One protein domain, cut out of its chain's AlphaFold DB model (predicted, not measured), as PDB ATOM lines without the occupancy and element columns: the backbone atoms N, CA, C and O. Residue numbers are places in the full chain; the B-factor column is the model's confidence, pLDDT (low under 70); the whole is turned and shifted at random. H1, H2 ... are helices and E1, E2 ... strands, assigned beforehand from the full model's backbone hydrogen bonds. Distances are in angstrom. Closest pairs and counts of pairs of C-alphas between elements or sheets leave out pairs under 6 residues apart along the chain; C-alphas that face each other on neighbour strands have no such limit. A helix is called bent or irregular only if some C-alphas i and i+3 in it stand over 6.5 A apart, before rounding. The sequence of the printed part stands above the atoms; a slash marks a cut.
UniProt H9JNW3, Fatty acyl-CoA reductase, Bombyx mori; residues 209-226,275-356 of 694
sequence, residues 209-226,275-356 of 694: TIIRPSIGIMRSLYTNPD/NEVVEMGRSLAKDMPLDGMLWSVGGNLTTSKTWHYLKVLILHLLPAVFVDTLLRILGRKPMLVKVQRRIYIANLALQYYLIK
ATOM      1  N   THR A 209      26.843  27.234 -55.627       34.25
ATOM      2  CA  THR A 209      27.248  28.493 -54.983       34.25
ATOM      3  C   THR A 209      28.285  28.337 -53.865       34.25
ATOM      4  O   THR A 209      28.934  29.320 -53.526       34.25
ATOM      5  N   ILE A 210      28.439  27.147 -53.278       41.19
ATOM      6  CA  ILE A 210      29.514  26.798 -52.337       41.19
ATOM      7  C   ILE A 210      30.732  26.304 -53.094       41.19
ATOM      8  O   ILE A 210      31.837  26.719 -52.764       41.19
ATOM      9  N   ILE A 211      30.533  25.433 -54.087       43.47
ATOM     10  CA  ILE A 211      31.647  24.735 -54.728       43.47
ATOM     11  C   ILE A 211      32.516  25.667 -55.551       43.47
ATOM     12  O   ILE A 211      33.727  25.589 -55.424       43.47
ATOM     13  N   ARG A 212      31.934  26.638 -56.258       43.41
ATOM     14  CA  ARG A 212      32.725  27.633 -56.990       43.41
ATOM     15  C   ARG A 212      33.732  28.389 -56.092       43.41
ATOM     16  O   ARG A 212      34.896  28.452 -56.454       43.41
ATOM     17  N   PRO A 213      33.361  28.884 -54.895       38.62
ATOM     18  CA  PRO A 213      34.327  29.406 -53.926       38.62
ATOM     19  C   PRO A 213      35.004  28.348 -53.031       38.62
ATOM     20  O   PRO A 213      35.610  28.739 -52.040       38.62
ATOM     21  N   SER A 214      34.895  27.041 -53.301       41.84
ATOM     22  CA  SER A 214      35.638  25.981 -52.583       41.84
ATOM     23  C   SER A 214      36.535  25.094 -53.437       41.84
ATOM     24  O   SER A 214      37.184  24.194 -52.897       41.84
ATOM     25  N   ILE A 215      36.651  25.388 -54.730       53.62
ATOM     26  CA  ILE A 215      37.587  24.705 -55.622       53.62
ATOM     27  C   ILE A 215      39.020  24.883 -55.094       53.62
ATOM     28  O   ILE A 215      39.478  26.008 -54.868       53.62
ATOM     29  N   GLY A 216      39.705  23.761 -54.854       57.25
ATOM     30  CA  GLY A 216      41.090  23.718 -54.370       57.25
ATOM     31  C   GLY A 216      41.278  23.969 -52.866       57.25
ATOM     32  O   GLY A 216      42.411  24.059 -52.395       57.25
ATOM     33  N   ILE A 217      40.202  24.080 -52.076       62.56
ATOM     34  CA  ILE A 217      40.296  24.414 -50.642       62.56
ATOM     35  C   ILE A 217      40.577  23.185 -49.758       62.56
ATOM     36  O   ILE A 217      41.187  23.305 -48.690       62.56
ATOM     37  N   MET A 218      40.160  21.988 -50.178       69.06
ATOM     38  CA  MET A 218      40.263  20.791 -49.342       69.06
ATOM     39  C   MET A 218      41.658  20.150 -49.425       69.06
ATOM     40  O   MET A 218      42.002  19.458 -50.374       69.06
ATOM     41  N   ARG A 219      42.469  20.344 -48.376       70.88
ATOM     42  CA  ARG A 219      43.856  19.824 -48.253       70.88
ATOM     43  C   ARG A 219      44.041  18.490 -47.511       70.88
ATOM     44  O   ARG A 219      45.142  17.941 -47.516       70.88
ATOM     45  N   SER A 220      43.014  17.975 -46.844       76.56
ATOM     46  CA  SER A 220      43.112  16.761 -46.021       76.56
ATOM     47  C   SER A 220      41.790  16.009 -46.053       76.56
ATOM     48  O   SER A 220      40.753  16.627 -45.813       76.56
ATOM     49  N   LEU A 221      41.837  14.701 -46.310       77.69
ATOM     50  CA  LEU A 221      40.685  13.803 -46.250       77.69
ATOM     51  C   LEU A 221      41.016  12.631 -45.319       77.69
ATOM     52  O   LEU A 221      42.045  11.977 -45.484       77.69
ATOM     53  N   TYR A 222      40.171  12.401 -44.315       82.88
ATOM     54  CA  TYR A 222      40.327  11.284 -43.383       82.88
ATOM     55  C   TYR A 222      39.701  10.027 -43.983       82.88
ATOM     56  O   TYR A 222      38.480   9.893 -44.003       82.88
ATOM     57  N   THR A 223      40.545   9.152 -44.514       81.06
ATOM     58  CA  THR A 223      40.164   7.896 -45.168       81.06
ATOM     59  C   THR A 223      41.404   7.013 -45.296       81.06
ATOM     60  O   THR A 223      42.533   7.519 -45.296       81.06
ATOM     61  N   ASN A 224      41.199   5.700 -45.371       85.44
ATOM     62  CA  ASN A 224      42.270   4.764 -45.674       85.44
ATOM     63  C   ASN A 224      42.443   4.682 -47.211       85.44
ATOM     64  O   ASN A 224      41.454   4.438 -47.905       85.44
ATOM     65  N   PRO A 225      43.660   4.924 -47.747       84.56
ATOM     66  CA  PRO A 225      43.935   4.889 -49.186       84.56
ATOM     67  C   PRO A 225      43.549   3.570 -49.863       84.56
ATOM     68  O   PRO A 225      43.171   3.605 -51.032       84.56
ATOM     69  N   ASP A 226      43.588   2.456 -49.129       87.75
ATOM     70  CA  ASP A 226      43.356   1.107 -49.653       87.75
ATOM     71  C   ASP A 226      41.868   0.719 -49.696       87.75
ATOM     72  O   ASP A 226      41.519  -0.367 -50.160       87.75
ATOM     73  N   ASN A 275      42.969   5.784 -53.140       82.25
ATOM     74  CA  ASN A 275      44.215   6.376 -53.618       82.25
ATOM     75  C   ASN A 275      44.241   6.522 -55.145       82.25
ATOM     76  O   ASN A 275      44.495   7.621 -55.632       82.25
ATOM     77  N   GLU A 276      43.904   5.466 -55.890       84.44
ATOM     78  CA  GLU A 276      43.834   5.505 -57.359       84.44
ATOM     79  C   GLU A 276      42.820   6.546 -57.848       84.44
ATOM     80  O   GLU A 276      43.106   7.310 -58.770       84.44
ATOM     81  N   VAL A 277      41.660   6.645 -57.188       79.88
ATOM     82  CA  VAL A 277      40.664   7.691 -57.460       79.88
ATOM     83  C   VAL A 277      41.285   9.081 -57.299       79.88
ATOM     84  O   VAL A 277      41.190   9.916 -58.198       79.88
ATOM     85  N   VAL A 278      41.942   9.354 -56.168       75.38
ATOM     86  CA  VAL A 278      42.547  10.667 -55.898       75.38
ATOM     87  C   VAL A 278      43.706  10.969 -56.850       75.38
ATOM     88  O   VAL A 278      43.819  12.100 -57.323       75.38
ATOM     89  N   GLU A 279      44.557   9.994 -57.161       78.44
ATOM     90  CA  GLU A 279      45.643  10.137 -58.135       78.44
ATOM     91  C   GLU A 279      45.117  10.430 -59.538       78.44
ATOM     92  O   GLU A 279      45.630  11.329 -60.211       78.44
ATOM     93  N   MET A 280      44.037   9.761 -59.944       79.75
ATOM     94  CA  MET A 280      43.349  10.038 -61.197       79.75
ATOM     95  C   MET A 280      42.789  11.461 -61.217       79.75
ATOM     96  O   MET A 280      43.031  12.198 -62.172       79.75
ATOM     97  N   GLY A 281      42.136  11.896 -60.137       72.00
ATOM     98  CA  GLY A 281      41.682  13.277 -59.977       72.00
ATOM     99  C   GLY A 281      42.825  14.291 -60.097       72.00
ATOM    100  O   GLY A 281      42.705  15.271 -60.829       72.00
ATOM    101  N   ARG A 282      43.971  14.032 -59.446       70.50
ATOM    102  CA  ARG A 282      45.175  14.878 -59.551       70.50
ATOM    103  C   ARG A 282      45.726  14.915 -60.975       70.50
ATOM    104  O   ARG A 282      46.134  15.983 -61.426       70.50
ATOM    105  N   SER A 283      45.758  13.779 -61.674       72.88
ATOM    106  CA  SER A 283      46.203  13.713 -63.069       72.88
ATOM    107  C   SER A 283      45.272  14.498 -63.984       72.88
ATOM    108  O   SER A 283      45.752  15.321 -64.752       72.88
ATOM    109  N   LEU A 284      43.960  14.276 -63.903       69.75
ATOM    110  CA  LEU A 284      42.976  14.927 -64.773       69.75
ATOM    111  C   LEU A 284      42.923  16.435 -64.547       69.75
ATOM    112  O   LEU A 284      42.758  17.209 -65.486       69.75
ATOM    113  N   ALA A 285      43.135  16.862 -63.307       63.34
ATOM    114  CA  ALA A 285      43.219  18.268 -62.985       63.34
ATOM    115  C   ALA A 285      44.440  18.949 -63.658       63.34
ATOM    116  O   ALA A 285      44.366  20.136 -63.964       63.34
ATOM    117  N   LYS A 286      45.531  18.221 -63.976       65.44
ATOM    118  CA  LYS A 286      46.640  18.729 -64.829       65.44
ATOM    119  C   LYS A 286      46.209  19.046 -66.240       65.44
ATOM    120  O   LYS A 286      46.638  20.067 -66.770       65.44
ATOM    121  N   ASP A 287      45.356  18.202 -66.785       65.62
ATOM    122  CA  ASP A 287      44.905  18.311 -68.162       65.62
ATOM    123  C   ASP A 287      43.766  19.338 -68.297       65.62
ATOM    124  O   ASP A 287      43.528  19.863 -69.383       65.62
ATOM    125  N   MET A 288      43.062  19.641 -67.196       64.25
ATOM    126  CA  MET A 288      41.890  20.513 -67.199       64.25
ATOM    127  C   MET A 288      41.736  21.318 -65.890       64.25
ATOM    128  O   MET A 288      40.999  20.903 -64.990       64.25
ATOM    129  N   PRO A 289      42.385  22.495 -65.775       62.62
ATOM    130  CA  PRO A 289      42.223  23.374 -64.615       62.62
ATOM    131  C   PRO A 289      40.795  23.942 -64.528       62.62
ATOM    132  O   PRO A 289      40.106  24.069 -65.545       62.62
ATOM    133  N   LEU A 290      40.339  24.260 -63.313       62.38
ATOM    134  CA  LEU A 290      39.010  24.818 -63.018       62.38
ATOM    135  C   LEU A 290      39.092  26.342 -62.815       62.38
ATOM    136  O   LEU A 290      40.088  26.831 -62.277       62.38
ATOM    137  N   ASP A 291      38.054  27.093 -63.191       56.50
ATOM    138  CA  ASP A 291      38.086  28.559 -63.099       56.50
ATOM    139  C   ASP A 291      37.833  29.051 -61.661       56.50
ATOM    140  O   ASP A 291      36.945  28.575 -60.951       56.50
ATOM    141  N   GLY A 292      38.552  30.094 -61.232       52.34
ATOM    142  CA  GLY A 292      38.275  30.783 -59.961       52.34
ATOM    143  C   GLY A 292      38.771  30.064 -58.701       52.34
ATOM    144  O   GLY A 292      38.222  30.271 -57.617       52.34
ATOM    145  N   MET A 293      39.812  29.244 -58.828       55.03
ATOM    146  CA  MET A 293      40.457  28.578 -57.701       55.03
ATOM    147  C   MET A 293      41.067  29.549 -56.683       55.03
ATOM    148  O   MET A 293      41.753  30.503 -57.041       55.03
ATOM    149  N   LEU A 294      40.855  29.264 -55.394       49.25
ATOM    150  CA  LEU A 294      41.375  30.078 -54.286       49.25
ATOM    151  C   LEU A 294      42.744  29.622 -53.781       49.25
ATOM    152  O   LEU A 294      43.493  30.426 -53.236       49.25
ATOM    153  N   TRP A 295      43.046  28.335 -53.924       49.78
ATOM    154  CA  TRP A 295      44.278  27.717 -53.452       49.78
ATOM    155  C   TRP A 295      44.783  26.705 -54.473       49.78
ATOM    156  O   TRP A 295      43.991  26.109 -55.203       49.78
ATOM    157  N   SER A 296      46.105  26.504 -54.485       53.19
ATOM    158  CA  SER A 296      46.745  25.430 -55.247       53.19
ATOM    159  C   SER A 296      46.183  24.073 -54.852       53.19
ATOM    160  O   SER A 296      45.546  23.902 -53.810       53.19
ATOM    161  N   VAL A 297      46.452  23.070 -55.667       49.41
ATOM    162  CA  VAL A 297      45.808  21.772 -55.501       49.41
ATOM    163  C   VAL A 297      46.623  20.802 -54.720       49.41
ATOM    164  O   VAL A 297      47.832  20.687 -54.845       49.41
ATOM    165  N   GLY A 298      45.913  20.158 -53.814       50.25
ATOM    166  CA  GLY A 298      46.429  19.228 -52.847       50.25
ATOM    167  C   GLY A 298      45.252  18.514 -52.212       50.25
ATOM    168  O   GLY A 298      44.143  18.524 -52.734       50.25
ATOM    169  N   GLY A 299      45.509  17.880 -51.082       58.78
ATOM    170  CA  GLY A 299      44.603  16.861 -50.576       58.78
ATOM    171  C   GLY A 299      45.406  15.603 -50.361       58.78
ATOM    172  O   GLY A 299      45.688  14.875 -51.309       58.78
ATOM    173  N   ASN A 300      45.826  15.387 -49.121       67.19
ATOM    174  CA  ASN A 300      46.438  14.130 -48.724       67.19
ATOM    175  C   ASN A 300      45.391  13.280 -48.017       67.19
ATOM    176  O   ASN A 300      44.678  13.780 -47.137       67.19
ATOM    177  N   LEU A 301      45.331  12.008 -48.402       76.62
ATOM    178  CA  LEU A 301      44.639  11.002 -47.617       76.62
ATOM    179  C   LEU A 301      45.429  10.792 -46.324       76.62
ATOM    180  O   LEU A 301      46.661  10.862 -46.309       76.62
ATOM    181  N   THR A 302      44.728  10.620 -45.212       82.12
ATOM    182  CA  THR A 302      45.353  10.342 -43.919       82.12
ATOM    183  C   THR A 302      44.507   9.357 -43.136       82.12
ATOM    184  O   THR A 302      43.312   9.568 -42.942       82.12
ATOM    185  N   THR A 303      45.160   8.320 -42.627       87.19
ATOM    186  CA  THR A 303      44.579   7.327 -41.714       87.19
ATOM    187  C   THR A 303      44.613   7.785 -40.258       87.19
ATOM    188  O   THR A 303      43.922   7.221 -39.418       87.19
ATOM    189  N   SER A 304      45.383   8.830 -39.930       88.88
ATOM    190  CA  SER A 304      45.420   9.406 -38.583       88.88
ATOM    191  C   SER A 304      44.373  10.505 -38.427       88.88
ATOM    192  O   SER A 304      44.446  11.554 -39.080       88.88
ATOM    193  N   LYS A 305      43.419  10.277 -37.516       87.31
ATOM    194  CA  LYS A 305      42.373  11.243 -37.150       87.31
ATOM    195  C   LYS A 305      42.988  12.522 -36.578       87.31
ATOM    196  O   LYS A 305      42.634  13.618 -36.999       87.31
ATOM    197  N   THR A 306      43.964  12.395 -35.678       89.00
ATOM    198  CA  THR A 306      44.666  13.534 -35.065       89.00
ATOM    199  C   THR A 306      45.378  14.382 -36.117       89.00
ATOM    200  O   THR A 306      45.221  15.601 -36.143       89.00
ATOM    201  N   TRP A 307      46.097  13.738 -37.039       88.94
ATOM    202  CA  TRP A 307      46.793  14.436 -38.118       88.94
ATOM    203  C   TRP A 307      45.826  15.112 -39.093       88.94
ATOM    204  O   TRP A 307      46.086  16.225 -39.554       88.94
ATOM    205  N   HIS A 308      44.680  14.479 -39.369       86.75
ATOM    206  CA  HIS A 308      43.618  15.085 -40.162       86.75
ATOM    207  C   HIS A 308      43.129  16.395 -39.542       86.75
ATOM    208  O   HIS A 308      43.158  17.419 -40.222       86.75
ATOM    209  N   TYR A 309      42.734  16.389 -38.264       88.56
ATOM    210  CA  TYR A 309      42.230  17.591 -37.593       88.56
ATOM    211  C   TYR A 309      43.296  18.676 -37.442       88.56
ATOM    212  O   TYR A 309      42.978  19.852 -37.608       88.56
ATOM    213  N   LEU A 310      44.559  18.304 -37.210       89.31
ATOM    214  CA  LEU A 310      45.660  19.266 -37.192       89.31
ATOM    215  C   LEU A 310      45.831  19.942 -38.562       89.31
ATOM    216  O   LEU A 310      45.925  21.165 -38.641       89.31
ATOM    217  N   LYS A 311      45.784  19.171 -39.657       83.75
ATOM    218  CA  LYS A 311      45.795  19.718 -41.022       83.75
ATOM    219  C   LYS A 311      44.567  20.574 -41.320       83.75
ATOM    220  O   LYS A 311      44.716  21.603 -41.963       83.75
ATOM    221  N   VAL A 312      43.374  20.188 -40.868       84.75
ATOM    222  CA  VAL A 312      42.161  21.011 -41.021       84.75
ATOM    223  C   VAL A 312      42.332  22.340 -40.277       84.75
ATOM    224  O   VAL A 312      42.056  23.399 -40.833       84.75
ATOM    225  N   LEU A 313      42.859  22.325 -39.053       87.94
ATOM    226  CA  LEU A 313      43.121  23.550 -38.299       87.94
ATOM    227  C   LEU A 313      44.122  24.459 -39.032       87.94
ATOM    228  O   LEU A 313      43.812  25.620 -39.295       87.94
ATOM    229  N   ILE A 314      45.288  23.919 -39.399       86.38
ATOM    230  CA  ILE A 314      46.413  24.691 -39.947       86.38
ATOM    231  C   ILE A 314      46.195  25.097 -41.407       86.38
ATOM    232  O   ILE A 314      46.518  26.218 -41.781       86.38
ATOM    233  N   LEU A 315      45.670  24.199 -42.241       80.31
ATOM    234  CA  LEU A 315      45.588  24.395 -43.691       80.31
ATOM    235  C   LEU A 315      44.198  24.825 -44.163       80.31
ATOM    236  O   LEU A 315      44.080  25.308 -45.286       80.31
ATOM    237  N   HIS A 316      43.141  24.635 -43.361       81.19
ATOM    238  CA  HIS A 316      41.778  25.034 -43.741       81.19
ATOM    239  C   HIS A 316      41.287  26.222 -42.913       81.19
ATOM    240  O   HIS A 316      40.938  27.257 -43.481       81.19
ATOM    241  N   LEU A 317      41.261  26.089 -41.582       87.19
ATOM    242  CA  LEU A 317      40.604  27.051 -40.695       87.19
ATOM    243  C   LEU A 317      41.429  28.322 -40.467       87.19
ATOM    244  O   LEU A 317      40.906  29.412 -40.691       87.19
ATOM    245  N   LEU A 318      42.695  28.207 -40.047       88.50
ATOM    246  CA  LEU A 318      43.547  29.373 -39.782       88.50
ATOM    247  C   LEU A 318      43.702  30.282 -41.020       88.50
ATOM    248  O   LEU A 318      43.470  31.486 -40.883       88.50
ATOM    249  N   PRO A 319      43.973  29.761 -42.238       83.50
ATOM    250  CA  PRO A 319      44.060  30.594 -43.434       83.50
ATOM    251  C   PRO A 319      42.719  31.244 -43.779       83.50
ATOM    252  O   PRO A 319      42.678  32.412 -44.159       83.50
ATOM    253  N   ALA A 320      41.603  30.529 -43.599       84.62
ATOM    254  CA  ALA A 320      40.275  31.087 -43.839       84.62
ATOM    255  C   ALA A 320      39.941  32.232 -42.873       84.62
ATOM    256  O   ALA A 320      39.409  33.250 -43.312       84.62
ATOM    257  N   VAL A 321      40.270  32.098 -41.582       90.12
ATOM    258  CA  VAL A 321      40.092  33.162 -40.578       90.12
ATOM    259  C   VAL A 321      40.973  34.364 -40.906       90.12
ATOM    260  O   VAL A 321      40.490  35.496 -40.859       90.12
ATOM    261  N   PHE A 322      42.235  34.131 -41.275       88.62
ATOM    262  CA  PHE A 322      43.168  35.187 -41.657       88.62
ATOM    263  C   PHE A 322      42.653  35.987 -42.860       88.62
ATOM    264  O   PHE A 322      42.494  37.206 -42.773       88.62
ATOM    265  N   VAL A 323      42.302  35.306 -43.955       83.19
ATOM    266  CA  VAL A 323      41.809  35.964 -45.171       83.19
ATOM    267  C   VAL A 323      40.465  36.650 -44.929       83.19
ATOM    268  O   VAL A 323      40.284  37.786 -45.358       83.19
ATOM    269  N   ASP A 324      39.530  36.036 -44.196       87.75
ATOM    270  CA  ASP A 324      38.257  36.691 -43.865       87.75
ATOM    271  C   ASP A 324      38.451  37.932 -42.981       87.75
ATOM    272  O   ASP A 324      37.694  38.895 -43.107       87.75
ATOM    273  N   THR A 325      39.460  37.936 -42.108       91.19
ATOM    274  CA  THR A 325      39.815  39.108 -41.295       91.19
ATOM    275  C   THR A 325      40.387  40.219 -42.173       91.19
ATOM    276  O   THR A 325      39.933  41.358 -42.075       91.19
ATOM    277  N   LEU A 326      41.290  39.890 -43.101       89.38
ATOM    278  CA  LEU A 326      41.816  40.845 -44.079       89.38
ATOM    279  C   LEU A 326      40.705  41.420 -44.969       89.38
ATOM    280  O   LEU A 326      40.641  42.629 -45.175       89.38
ATOM    281  N   LEU A 327      39.780  40.578 -45.448       83.25
ATOM    282  CA  LEU A 327      38.618  41.026 -46.217       83.25
ATOM    283  C   LEU A 327      37.772  42.019 -45.417       83.25
ATOM    284  O   LEU A 327      37.390  43.045 -45.973       83.25
ATOM    285  N   ARG A 328      37.528  41.767 -44.122       90.81
ATOM    286  CA  ARG A 328      36.802  42.710 -43.252       90.81
ATOM    287  C   ARG A 328      37.527  44.049 -43.123       90.81
ATOM    288  O   ARG A 328      36.868  45.078 -43.227       90.81
ATOM    289  N   ILE A 329      38.850  44.035 -42.933       94.62
ATOM    290  CA  ILE A 329      39.674  45.256 -42.844       94.62
ATOM    291  C   ILE A 329      39.591  46.058 -44.153       94.62
ATOM    292  O   ILE A 329      39.443  47.273 -44.123       94.62
ATOM    293  N   LEU A 330      39.589  45.378 -45.303       89.94
ATOM    294  CA  LEU A 330      39.447  45.986 -46.632       89.94
ATOM    295  C   LEU A 330      37.996  46.375 -46.992       89.94
ATOM    296  O   LEU A 330      37.706  46.658 -48.155       89.94
ATOM    297  N   GLY A 331      37.053  46.329 -46.043       86.06
ATOM    298  CA  GLY A 331      35.637  46.640 -46.277       86.06
ATOM    299  C   GLY A 331      34.899  45.626 -47.165       86.06
ATOM    300  O   GLY A 331      33.787  45.888 -47.630       86.06
ATOM    301  N   ARG A 332      35.495  44.455 -47.418       81.75
ATOM    302  CA  ARG A 332      34.915  43.357 -48.202       81.75
ATOM    303  C   ARG A 332      34.189  42.358 -47.298       81.75
ATOM    304  O   ARG A 332      34.457  42.220 -46.107       81.75
ATOM    305  N   LYS A 333      33.232  41.627 -47.875       78.81
ATOM    306  CA  LYS A 333      32.453  40.628 -47.127       78.81
ATOM    307  C   LYS A 333      33.285  39.354 -46.893       78.81
ATOM    308  O   LYS A 333      33.738  38.774 -47.874       78.81
ATOM    309  N   PRO A 334      33.421  38.873 -45.642       81.31
ATOM    310  CA  PRO A 334      34.077  37.601 -45.339       81.31
ATOM    311  C   PRO A 334      33.231  36.418 -45.831       81.31
ATOM    312  O   PRO A 334      31.995  36.434 -45.727       81.31
ATOM    313  N   MET A 335      33.890  35.378 -46.334       77.44
ATOM    314  CA  MET A 335      33.239  34.220 -46.946       77.44
ATOM    315  C   MET A 335      33.919  32.876 -46.655       77.44
ATOM    316  O   MET A 335      33.213  31.870 -46.575       77.44
ATOM    317  N   LEU A 336      35.237  32.826 -46.465       73.50
ATOM    318  CA  LEU A 336      35.996  31.575 -46.438       73.50
ATOM    319  C   LEU A 336      35.717  30.726 -45.204       73.50
ATOM    320  O   LEU A 336      35.549  29.519 -45.338       73.50
ATOM    321  N   VAL A 337      35.563  31.317 -44.015       81.94
ATOM    322  CA  VAL A 337      35.229  30.544 -42.803       81.94
ATOM    323  C   VAL A 337      33.852  29.893 -42.942       81.94
ATOM    324  O   VAL A 337      33.642  28.751 -42.528       81.94
ATOM    325  N   LYS A 338      32.902  30.591 -43.578       75.88
ATOM    326  CA  LYS A 338      31.568  30.038 -43.859       75.88
ATOM    327  C   LYS A 338      31.647  28.869 -44.836       75.88
ATOM    328  O   LYS A 338      30.931  27.889 -44.647       75.88
ATOM    329  N   VAL A 339      32.498  28.969 -45.855       69.94
ATOM    330  CA  VAL A 339      32.747  27.891 -46.817       69.94
ATOM    331  C   VAL A 339      33.400  26.689 -46.124       69.94
ATOM    332  O   VAL A 339      32.855  25.590 -46.209       69.94
ATOM    333  N   GLN A 340      34.466  26.895 -45.344       76.50
ATOM    334  CA  GLN A 340      35.149  25.826 -44.601       76.50
ATOM    335  C   GLN A 340      34.227  25.104 -43.621       76.50
ATOM    336  O   GLN A 340      34.221  23.878 -43.565       76.50
ATOM    337  N   ARG A 341      33.380  25.843 -42.891       78.38
ATOM    338  CA  ARG A 341      32.383  25.241 -41.995       78.38
ATOM    339  C   ARG A 341      31.446  24.292 -42.746       78.38
ATOM    340  O   ARG A 341      31.089  23.248 -42.211       78.38
ATOM    341  N   ARG A 342      31.036  24.644 -43.966       68.06
ATOM    342  CA  ARG A 342      30.147  23.803 -44.780       68.06
ATOM    343  C   ARG A 342      30.861  22.560 -45.314       68.06
ATOM    344  O   ARG A 342      30.280  21.485 -45.237       68.06
ATOM    345  N   ILE A 343      32.109  22.691 -45.776       68.56
ATOM    346  CA  ILE A 343      32.952  21.545 -46.175       68.56
ATOM    347  C   ILE A 343      33.131  20.589 -44.992       68.56
ATOM    348  O   ILE A 343      32.939  19.388 -45.133       68.56
ATOM    349  N   TYR A 344      33.436  21.129 -43.812       75.62
ATOM    350  CA  TYR A 344      33.610  20.345 -42.594       75.62
ATOM    351  C   TYR A 344      32.356  19.540 -42.231       75.62
ATOM    352  O   TYR A 344      32.457  18.344 -41.976       75.62
ATOM    353  N   ILE A 345      31.176  20.172 -42.252       72.00
ATOM    354  CA  ILE A 345      29.896  19.499 -41.978       72.00
ATOM    355  C   ILE A 345      29.612  18.409 -43.022       72.00
ATOM    356  O   ILE A 345      29.242  17.299 -42.648       72.00
ATOM    357  N   ALA A 346      29.834  18.692 -44.311       66.88
ATOM    358  CA  ALA A 346      29.655  17.707 -45.377       66.88
ATOM    359  C   ALA A 346      30.592  16.498 -45.205       66.88
ATOM    360  O   ALA A 346      30.149  15.356 -45.300       66.88
ATOM    361  N   ASN A 347      31.865  16.734 -44.872       69.94
ATOM    362  CA  ASN A 347      32.829  15.669 -44.595       69.94
ATOM    363  C   ASN A 347      32.450  14.852 -43.357       69.94
ATOM    364  O   ASN A 347      32.620  13.639 -43.366       69.94
ATOM    365  N   LEU A 348      31.907  15.486 -42.314       74.94
ATOM    366  CA  LEU A 348      31.389  14.795 -41.129       74.94
ATOM    367  C   LEU A 348      30.222  13.866 -41.480       74.94
ATOM    368  O   LEU A 348      30.208  12.721 -41.036       74.94
ATOM    369  N   ALA A 349      29.288  14.329 -42.313       67.00
ATOM    370  CA  ALA A 349      28.154  13.525 -42.768       67.00
ATOM    371  C   ALA A 349      28.590  12.331 -43.639       67.00
ATOM    372  O   ALA A 349      27.978  11.266 -43.582       67.00
ATOM    373  N   LEU A 350      29.663  12.488 -44.420       71.31
ATOM    374  CA  LEU A 350      30.219  11.430 -45.268       71.31
ATOM    375  C   LEU A 350      31.236  10.535 -44.551       71.31
ATOM    376  O   LEU A 350      31.577   9.476 -45.072       71.31
ATOM    377  N   GLN A 351      31.718  10.927 -43.368       75.06
ATOM    378  CA  GLN A 351      32.842  10.274 -42.693       75.06
ATOM    379  C   GLN A 351      32.608   8.778 -42.491       75.06
ATOM    380  O   GLN A 351      33.525   7.997 -42.717       75.06
ATOM    381  N   TYR A 352      31.386   8.376 -42.130       80.44
ATOM    382  CA  TYR A 352      31.020   6.966 -41.982       80.44
ATOM    383  C   TYR A 352      31.308   6.153 -43.254       80.44
ATOM    384  O   TYR A 352      31.871   5.068 -43.165       80.44
ATOM    385  N   TYR A 353      30.980   6.701 -44.426       81.12
ATOM    386  CA  TYR A 353      31.182   6.053 -45.724       81.12
ATOM    387  C   TYR A 353      32.625   6.133 -46.223       81.12
ATOM    388  O   TYR A 353      33.059   5.274 -46.978       81.12
ATOM    389  N   LEU A 354      33.372   7.157 -45.805       75.62
ATOM    390  CA  LEU A 354      34.754   7.371 -46.236       75.62
ATOM    391  C   LEU A 354      35.768   6.481 -45.509       75.62
ATOM    392  O   LEU A 354      36.882   6.333 -45.999       75.62
ATOM    393  N   ILE A 355      35.436   5.936 -44.336       82.44
ATOM    394  CA  ILE A 355      36.391   5.194 -43.486       82.44
ATOM    395  C   ILE A 355      36.068   3.708 -43.342       82.44
ATOM    396  O   ILE A 355      36.813   2.985 -42.685       82.44
ATOM    397  N   LYS A 356      34.942   3.265 -43.901       84.69
ATOM    398  CA  LYS A 356      34.466   1.884 -43.846       84.69
ATOM    399  C   LYS A 356      34.424   1.307 -45.254       84.69
ATOM    400  O   LYS A 356      34.207   2.033 -46.219       84.69
TER     401      LYS A 356
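AT A GLANCE: This is residues 209 to 226 and 275 to 356 of the 694 residues of the protein "Fatty acyl-CoA reductase" of Bombyx mori (UniProt H9JNW3). A long bent helix, H3, and the helix H4 fold back as a helical hairpin that is only partly closed: H4 packs on the arm H3b near their link, while the other arm, H3a, is apart from H4. Beside H3a lies a small parallel pair of strands, E1 and E2, with E1 also reaching the last residue of H4; H2 stands off from the other helices, and H1 packs crosswise on the first part of H4. The printed part has 100 residues, with four named helices and two named strands in the order H1 E1 H2 E2 H3 H4, and its class is mostly helix. The whole is compact, with a radius of gyration of the C-alphas of 14.4 A, and spans 46 by 33 by 21 A.

IN THESE COORDINATES: Find C-alpha 209 at (27.248, 28.493, -54.983); from there H1 runs to residue 214. E1 follows at residues 220 to 222, 6.7 A long. After the cut, look for H2 at residues 275 to 287, 18.8 A long, and E2 at residues 300 to 302. Next find C-alpha 305 at (42.373, 11.243, -37.150), where H3 begins, residues 305 to 329. By its hydrogen bonds it was assigned as one helix, but it is bent: C-alphas 315 and 318 are 6.7 A apart. Its arms are H3a, residues 305 to 315, 15.0 A long, and H3b, residues 318 to 329, 16.6 A long, at a shallow tilt of 25 degrees. H4, residues 336 to 354, runs 24.2 A to C-alpha 354 at (34.754, 7.371, -46.236). It has a kink of 37 degrees near residue 348 and is irregular, with C-alphas 349 and 352 7.2 A apart.

HOW THE PARTS SIT: H3b and H4 form a helical hairpin, opposite ways at a shallow tilt of 24 degrees. They touch through residues 320 to 324 and 336 to 340 alone; the closest C-alphas, of Ala 320 and Leu 336, are 5.0 A apart. Residues 336 to 340 of H4 also touch H1, about perpendicular at 90 degrees, the closest C-alphas being those of Ile 210 and Val 339, 6.5 A apart. E1 and E2 are parallel; look for N 221 and O 300 at 3.1 A, and N 302 and O 221 at 3.0 A, within hydrogen-bond range. The closest C-alphas of E1 and H3a, of Tyr 222 and His 308, are 6.0 A apart; those of E1 and H4, of Tyr 222 and Leu 354, 7.4 A. H2 touches no helix; its closest C-alpha to E2, that of Asn 275, is 7.6 A from that of Leu 301. In H3a and H3b every O i to N i+4 pair is within hydrogen-bond range; in H1 1 of 2 is, in H2 8 of 9, in H4 13 of 15.

THE WHOLE: The two C-alphas farthest apart, of Asp 226 and Gly 331, are 46.3 A apart. Residues 227 to 274 are not printed; C-alphas 226 and 275 are 6.6 A apart across the cut. The link from H2 to E2, residues 288 to 299, is long. The mean pLDDT of the printed part is 74.0, and 33 residues are under 70, among them residues 209 to 218 and 284 to 300.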